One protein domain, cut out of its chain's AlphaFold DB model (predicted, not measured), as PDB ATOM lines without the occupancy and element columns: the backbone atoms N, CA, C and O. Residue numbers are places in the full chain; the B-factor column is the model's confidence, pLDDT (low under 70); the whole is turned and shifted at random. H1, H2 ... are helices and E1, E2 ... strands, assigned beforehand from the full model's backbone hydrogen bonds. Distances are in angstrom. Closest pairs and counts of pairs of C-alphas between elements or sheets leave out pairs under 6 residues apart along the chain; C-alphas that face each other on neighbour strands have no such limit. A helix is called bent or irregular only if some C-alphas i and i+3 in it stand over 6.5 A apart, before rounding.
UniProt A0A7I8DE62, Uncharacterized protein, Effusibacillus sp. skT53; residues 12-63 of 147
ATOM      1  N   HIS A  12      57.209 -33.118 -11.763       91.25
ATOM      2  CA  HIS A  12      56.251 -33.968 -11.061       91.25
ATOM      3  C   HIS A  12      56.391 -33.666  -9.572       91.25
ATOM      4  O   HIS A  12      57.479 -33.842  -9.020       91.25
ATOM      5  N   TYR A  13      55.321 -33.171  -8.959       91.75
ATOM      6  CA  TYR A  13      55.311 -32.728  -7.570       91.75
ATOM      7  C   TYR A  13      54.189 -33.454  -6.834       91.75
ATOM      8  O   TYR A  13      53.010 -33.162  -7.046       91.75
ATOM      9  N   ALA A  14      54.564 -34.440  -6.022       91.88
ATOM     10  CA  ALA A  14      53.630 -35.134  -5.151       91.88
ATOM     11  C   ALA A  14      53.386 -34.287  -3.901       91.88
ATOM     12  O   ALA A  14      54.329 -33.753  -3.321       91.88
ATOM     13  N   PHE A  15      52.126 -34.152  -3.506       93.75
ATOM     14  CA  PHE A  15      51.748 -33.388  -2.325       93.75
ATOM     15  C   PHE A  15      50.422 -33.882  -1.752       93.75
ATOM     16  O   PHE A  15      49.633 -34.542  -2.436       93.75
ATOM     17  N   PHE A  16      50.155 -33.528  -0.501       94.00
ATOM     18  CA  PHE A  16      48.863 -33.756   0.132       94.00
ATOM     19  C   PHE A  16      48.004 -32.496   0.121       94.00
ATOM     20  O   PHE A  16      48.468 -31.403   0.436       94.00
ATOM     21  N   TYR A  17      46.727 -32.661  -0.205       95.12
ATOM     22  CA  TYR A  17      45.696 -31.657   0.011       95.12
ATOM     23  C   TYR A  17      44.635 -32.253   0.926       95.12
ATOM     24  O   TYR A  17      43.858 -33.118   0.510       95.12
ATOM     25  N   GLU A  18      44.642 -31.832   2.186       93.62
ATOM     26  CA  GLU A  18      43.959 -32.519   3.276       93.62
ATOM     27  C   GLU A  18      44.345 -34.011   3.261       93.62
ATOM     28  O   GLU A  18      45.518 -34.365   3.312       93.62
ATOM     29  N   THR A  19      43.383 -34.920   3.123       91.25
ATOM     30  CA  THR A  19      43.648 -36.365   3.063       91.25
ATOM     31  C   THR A  19      43.947 -36.880   1.651       91.25
ATOM     32  O   THR A  19      44.168 -38.078   1.473       91.25
ATOM     33  N   ALA A  20      43.876 -36.033   0.619       93.31
ATOM     34  CA  ALA A  20      44.060 -36.453  -0.764       93.31
ATOM     35  C   ALA A  20      45.538 -36.414  -1.159       93.31
ATOM     36  O   ALA A  20      46.178 -35.370  -1.074       93.31
ATOM     37  N   HIS A  21      46.053 -37.537  -1.659       94.50
ATOM     38  CA  HIS A  21      47.390 -37.610  -2.235       94.50
ATOM     39  C   HIS A  21      47.334 -37.248  -3.722       94.50
ATOM     40  O   HIS A  21      46.662 -37.919  -4.514       94.50
ATOM     41  N   LEU A  22      47.999 -36.161  -4.096       95.88
ATOM     42  CA  LEU A  22      47.893 -35.540  -5.407       95.88
ATOM     43  C   LEU A  22      49.259 -35.441  -6.088       95.88
ATOM     44  O   LEU A  22      50.304 -35.409  -5.447       95.88
ATOM     45  N   MET A  23      49.227 -35.377  -7.414       94.94
ATOM     46  CA  MET A  23      50.368 -35.121  -8.282       94.94
ATOM     47  C   MET A  23      50.069 -33.873  -9.105       94.94
ATOM     48  O   MET A  23      49.147 -33.883  -9.928       94.94
ATOM     49  N   LEU A  24      50.859 -32.819  -8.911       95.25
ATOM     50  CA  LEU A  24      50.890 -31.680  -9.817       95.25
ATOM     51  C   LEU A  24      51.940 -31.939 -10.897       95.25
ATOM     52  O   LEU A  24      53.127 -32.112 -10.606       95.25
ATOM     53  N   ILE A  25      51.504 -31.939 -12.151       93.81
ATOM     54  CA  ILE A  25      52.387 -32.005 -13.310       93.81
ATOM     55  C   ILE A  25      52.488 -30.602 -13.902       93.81
ATOM     56  O   ILE A  25      51.480 -30.024 -14.302       93.81
ATOM     57  N   SER A  26      53.697 -30.042 -13.940       92.50
ATOM     58  CA  SER A  26      53.941 -28.665 -14.390       92.50
ATOM     59  C   SER A  26      54.891 -28.626 -15.582       92.50
ATOM     60  O   SER A  26      55.978 -29.206 -15.542       92.50
ATOM     61  N   TRP A  27      54.516 -27.882 -16.620       91.50
ATOM     62  CA  TRP A  27      55.333 -27.624 -17.804       91.50
ATOM     63  C   TRP A  27      55.734 -26.153 -17.850       91.50
ATOM     64  O   TRP A  27      54.911 -25.290 -18.140       91.50
ATOM     65  N   GLU A  28      57.017 -25.871 -17.621       83.44
ATOM     66  CA  GLU A  28      57.528 -24.493 -17.542       83.44
ATOM     67  C   GLU A  28      57.346 -23.704 -18.842       83.44
ATOM     68  O   GLU A  28      57.040 -22.518 -18.809       83.44
ATOM     69  N   ARG A  29      57.496 -24.360 -20.001       85.19
ATOM     70  CA  ARG A  29      57.461 -23.682 -21.308       85.19
ATOM     71  C   ARG A  29      56.114 -23.017 -21.605       85.19
ATOM     72  O   ARG A  29      56.089 -21.964 -22.232       85.19
ATOM     73  N   ASP A  30      55.024 -23.652 -21.181       84.75
ATOM     74  CA  ASP A  30      53.662 -23.266 -21.563       84.75
ATOM     75  C   ASP A  30      52.850 -22.788 -20.337       84.75
ATOM     76  O   ASP A  30      51.637 -22.634 -20.431       84.75
ATOM     77  N   ASP A  31      53.508 -22.631 -19.175       84.75
ATOM     78  CA  ASP A  31      52.928 -22.399 -17.833       84.75
ATOM     79  C   ASP A  31      51.757 -23.338 -17.464       84.75
ATOM     80  O   ASP A  31      50.948 -23.088 -16.566       84.75
ATOM     81  N   LYS A  32      51.670 -24.477 -18.157       90.62
ATOM     82  CA  LYS A  32      50.582 -25.435 -18.009       90.62
ATOM     83  C   LYS A  32      50.786 -26.255 -16.743       90.62
ATOM     84  O   LYS A  32      51.870 -26.796 -16.516       90.62
ATOM     85  N   LYS A  33      49.716 -26.404 -15.964       93.00
ATOM     86  CA  LYS A  33      49.664 -27.260 -14.777       93.00
ATOM     87  C   LYS A  33      48.472 -28.198 -14.892       93.00
ATOM     88  O   LYS A  33      47.387 -27.771 -15.273       93.00
ATOM     89  N   GLU A  34      48.686 -29.470 -14.594       94.62
ATOM     90  CA  GLU A  34      47.633 -30.480 -14.525       94.62
ATOM     91  C   GLU A  34      47.679 -31.177 -13.171       94.62
ATOM     92  O   GLU A  34      48.758 -31.451 -12.642       94.62
ATOM     93  N   LEU A  35      46.502 -31.470 -12.626       96.69
ATOM     94  CA  LEU A  35      46.351 -32.086 -11.320       96.69
ATOM     95  C   LEU A  35      45.756 -33.483 -11.458       96.69
ATOM     96  O   LEU A  35      44.724 -33.679 -12.102       96.69
ATOM     97  N   TYR A  36      46.385 -34.440 -10.789       96.56
ATOM     98  CA  TYR A  36      45.923 -35.817 -10.725       96.56
ATOM     99  C   TYR A  36      45.895 -36.304  -9.283       96.56
ATOM    100  O   TYR A  36      46.680 -35.862  -8.449       96.56
ATOM    101  N   ARG A  37      45.013 -37.256  -8.988       96.50
ATOM    102  CA  ARG A  37      45.036 -38.005  -7.734       96.50
ATOM    103  C   ARG A  37      45.932 -39.223  -7.891       96.50
ATOM    104  O   ARG A  37      45.759 -39.983  -8.839       96.50
ATOM    105  N   ILE A  38      46.821 -39.452  -6.937       94.31
ATOM    106  CA  ILE A  38      47.599 -40.688  -6.862       94.31
ATOM    107  C   ILE A  38      46.696 -41.781  -6.286       94.31
ATOM    108  O   ILE A  38      46.260 -41.702  -5.138       94.31
ATOM    109  N   SER A  39      46.374 -42.789  -7.097       92.38
ATOM    110  CA  SER A  39      45.446 -43.873  -6.741       92.38
ATOM    111  C   SER A  39      46.142 -45.176  -6.351       92.38
ATOM    112  O   SER A  39      45.518 -46.064  -5.773       92.38
ATOM    113  N   GLY A  40      47.444 -45.280  -6.613       86.88
ATOM    114  CA  GLY A  40      48.259 -46.408  -6.187       86.88
ATOM    115  C   GLY A  40      49.704 -46.285  -6.645       86.88
ATOM    116  O   GLY A  40      50.029 -45.505  -7.541       86.88
ATOM    117  N   GLN A  41      50.568 -47.094  -6.042       84.62
ATOM    118  CA  GLN A  41      51.958 -47.244  -6.446       84.62
ATOM    119  C   GLN A  41      52.319 -48.728  -6.454       84.62
ATOM    120  O   GLN A  41      52.038 -49.456  -5.504       84.62
ATOM    121  N   GLN A  42      52.930 -49.185  -7.545       84.25
ATOM    122  CA  GLN A  42      53.447 -50.542  -7.696       84.25
ATOM    123  C   GLN A  42      54.901 -50.458  -8.163       84.25
ATOM    124  O   GLN A  42      55.180 -50.167  -9.328       84.25
ATOM    125  N   GLY A  43      55.833 -50.677  -7.231       83.12
ATOM    126  CA  GLY A  43      57.258 -50.439  -7.468       83.12
ATOM    127  C   GLY A  43      57.512 -48.976  -7.843       83.12
ATOM    128  O   GLY A  43      57.146 -48.067  -7.101       83.12
ATOM    129  N   GLU A  44      58.095 -48.759  -9.020       81.06
ATOM    130  CA  GLU A  44      58.377 -47.424  -9.572       81.06
ATOM    131  C   GLU A  44      57.207 -46.832 -10.379       81.06
ATOM    132  O   GLU A  44      57.310 -45.733 -10.920       81.06
ATOM    133  N   THR A  45      56.089 -47.555 -10.509       83.81
ATOM    134  CA  THR A  45      54.928 -47.085 -11.275       83.81
ATOM    135  C   THR A  45      53.902 -46.445 -10.354       83.81
ATOM    136  O   THR A  45      53.420 -47.088  -9.423       83.81
ATOM    137  N   ILE A  46      53.519 -45.206 -10.658       87.25
ATOM    138  CA  ILE A  46      52.459 -44.470  -9.967       87.25
ATOM    139  C   ILE A  46      51.212 -44.460 -10.857       87.25
ATOM    140  O   ILE A  46      51.286 -44.131 -12.041       87.25
ATOM    141  N   SER A  47      50.068 -44.840 -10.295       90.62
ATOM    142  CA  SER A  47      48.759 -44.736 -10.943       90.62
ATOM    143  C   SER A  47      48.115 -43.395 -10.613       90.62
ATOM    144  O   SER A  47      48.084 -42.982  -9.452       90.62
ATOM    145  N   LEU A  48      47.625 -42.720 -11.652       93.38
ATOM    146  CA  LEU A  48      47.054 -41.381 -11.583       93.38
ATOM    147  C   LEU A  48      45.621 -41.396 -12.113       93.38
ATOM    148  O   LEU A  48      45.381 -41.859 -13.229       93.38
ATOM    149  N   ASP A  49      44.697 -40.831 -11.341       95.56
ATOM    150  CA  ASP A  49      43.308 -40.621 -11.741       95.56
ATOM    151  C   ASP A  49      43.034 -39.126 -11.911       95.56
ATOM    152  O   ASP A  49      43.522 -38.300 -11.136       95.56
ATOM    153  N   PHE A  50      42.194 -38.763 -12.880       95.94
ATOM    154  CA  PHE A  50      41.671 -37.402 -12.945       95.94
ATOM    155  C   PHE A  50      40.640 -37.197 -11.819       95.94
ATOM    156  O   PHE A  50      39.654 -37.937 -11.771       95.94
ATOM    157  N   PRO A  51      40.827 -36.217 -10.912       94.94
ATOM    158  CA  PRO A  51      39.956 -36.053  -9.747       94.94
ATOM    159  C   PRO A  51      38.616 -35.368 -10.074       94.94
ATOM    160  O   PRO A  51      37.765 -35.234  -9.196       94.94
ATOM    161  N   GLY A  52      38.417 -34.948 -11.325       97.06
ATOM    162  CA  GLY A  52      37.265 -34.169 -11.767       97.06
ATOM    163  C   GLY A  52      37.577 -32.675 -11.846       97.06
ATOM    164  O   GLY A  52      38.416 -32.157 -11.108       97.06
ATOM    165  N   GLU A  53      36.882 -31.984 -12.746       97.06
ATOM    166  CA  GLU A  53      37.112 -30.567 -13.063       97.06
ATOM    167  C   GLU A  53      36.857 -29.668 -11.848       97.06
ATOM    168  O   GLU A  53      37.768 -29.002 -11.379       97.06
ATOM    169  N   LEU A  54      35.681 -29.779 -11.220       96.75
ATOM    170  CA  LEU A  54      35.329 -28.962 -10.051       96.75
ATOM    171  C   LEU A  54      36.308 -29.119  -8.877       96.75
ATOM    172  O   LEU A  54      36.547 -28.171  -8.132       96.75
ATOM    173  N   TYR A  55      36.835 -30.327  -8.668       96.12
ATOM    174  CA  TYR A  55      37.830 -30.561  -7.622       96.12
ATOM    175  C   TYR A  55      39.175 -29.947  -8.008       96.12
ATOM    176  O   TYR A  55      39.802 -29.284  -7.186       96.12
ATOM    177  N   THR A  56      39.582 -30.135  -9.266       96.56
ATOM    178  CA  THR A  56      40.799 -29.539  -9.827       96.56
ATOM    179  C   THR A  56      40.788 -28.029  -9.673       96.56
ATOM    180  O   THR A  56      41.715 -27.494  -9.076       96.56
ATOM    181  N   ASP A  57      39.729 -27.361 -10.123       95.56
ATOM    182  CA  ASP A  57      39.625 -25.902 -10.079       95.56
ATOM    183  C   ASP A  57      39.742 -25.387  -8.646       95.56
ATOM    184  O   ASP A  57      40.549 -24.509  -8.365       95.56
ATOM    185  N   ARG A  58      39.027 -26.007  -7.699       93.94
ATOM    186  CA  ARG A  58      39.082 -25.616  -6.281       93.94
ATOM    187  C   ARG A  58      40.470 -25.767  -5.674       93.94
ATOM    188  O   ARG A  58      40.921 -24.885  -4.947       93.94
ATOM    189  N   VAL A  59      41.129 -26.896  -5.931       95.25
ATOM    190  CA  VAL A  59      42.477 -27.139  -5.410       95.25
ATOM    191  C   VAL A  59      43.469 -26.175  -6.051       95.25
ATOM    192  O   VAL A  59      44.280 -25.591  -5.340       95.25
ATOM    193  N   MET A  60      43.382 -25.957  -7.364       94.62
ATOM    194  CA  MET A  60      44.257 -25.037  -8.088       94.62
ATOM    195  C   MET A  60      44.053 -23.584  -7.647       94.62
ATOM    196  O   MET A  60      45.043 -22.892  -7.419       94.62
ATOM    197  N   ASP A  61      42.816 -23.135  -7.443       91.56
ATOM    198  CA  ASP A  61      42.514 -21.802  -6.908       91.56
ATOM    199  C   ASP A  61      43.156 -21.596  -5.531       91.56
ATOM    200  O   ASP A  61      43.743 -20.546  -5.272       91.56
ATOM    201  N   MET A  62      43.106 -22.621  -4.674       90.81
ATOM    202  CA  MET A  62      43.730 -22.597  -3.351       90.81
ATOM    203  C   MET A  62      45.258 -22.543  -3.433       90.81
ATOM    204  O   MET A  62      45.892 -21.684  -2.824       90.81
ATOM    205  N   ILE A  63      45.870 -23.464  -4.178       91.00
ATOM    206  CA  ILE A  63      47.319 -23.668  -4.099       91.00
ATOM    207  C   ILE A  63      48.109 -22.826  -5.102       91.00
ATOM    208  O   ILE A  63      49.306 -22.666  -4.916       91.00
TER     209      ILE A  63
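Overview. This is residues 12 to 63 of the 147 residues of an uncharacterized protein of Effusibacillus sp. skT53 (UniProt A0A7I8DE62). A strongly twisted four-stranded sheet, an antiparallel meander with each strand folding back beside the one before, has helix H1 across one face and its other face bare. The long, bent E3 pairs with E2, then with E4. The printed part has 52 residues, with four named strands and one named helix in the order E1, E2, E3, E4, H1 along the chain; the sheet's order is E1, E2, E3, E4, all antiparallel; the class is mixed, the whole compact, with radius of gyration of the C-alphas 11.2 A and spans 30 by 27 by 16 A.

Along the chain. E1, residues 12 to 17, 15.5 A, begins at C-alpha 12, (56.251, -33.968, -11.061). E2 is 20 to 27, 22.3 A; E3, 32 to 42, 27.3 A, bends by 74 degrees at 39; E4 is 45 to 49, 13.3 A. H1, 53 to 63, 15.2 A, ends at C-alpha 63, (47.319, -23.668, -4.099).

Arrangement. Hairpins E1-E2, E2-E3 and E3-E4 have N 15 and O 22, 2.9 A, N 25 and O 34, 2.8 A, and N 39 and O 47, 2.9 A, within hydrogen-bond range. H1 is on the sheet, height 8.2 A, only just over E2 with 3 C-alphas. Every O i to N i+4 pair in H1 is within range.

Size, cuts and confidence. C-alphas 43 and 61 are farthest apart, 32.2 A. The printed part has no cut; no printed residue is under 70 in pLDDT.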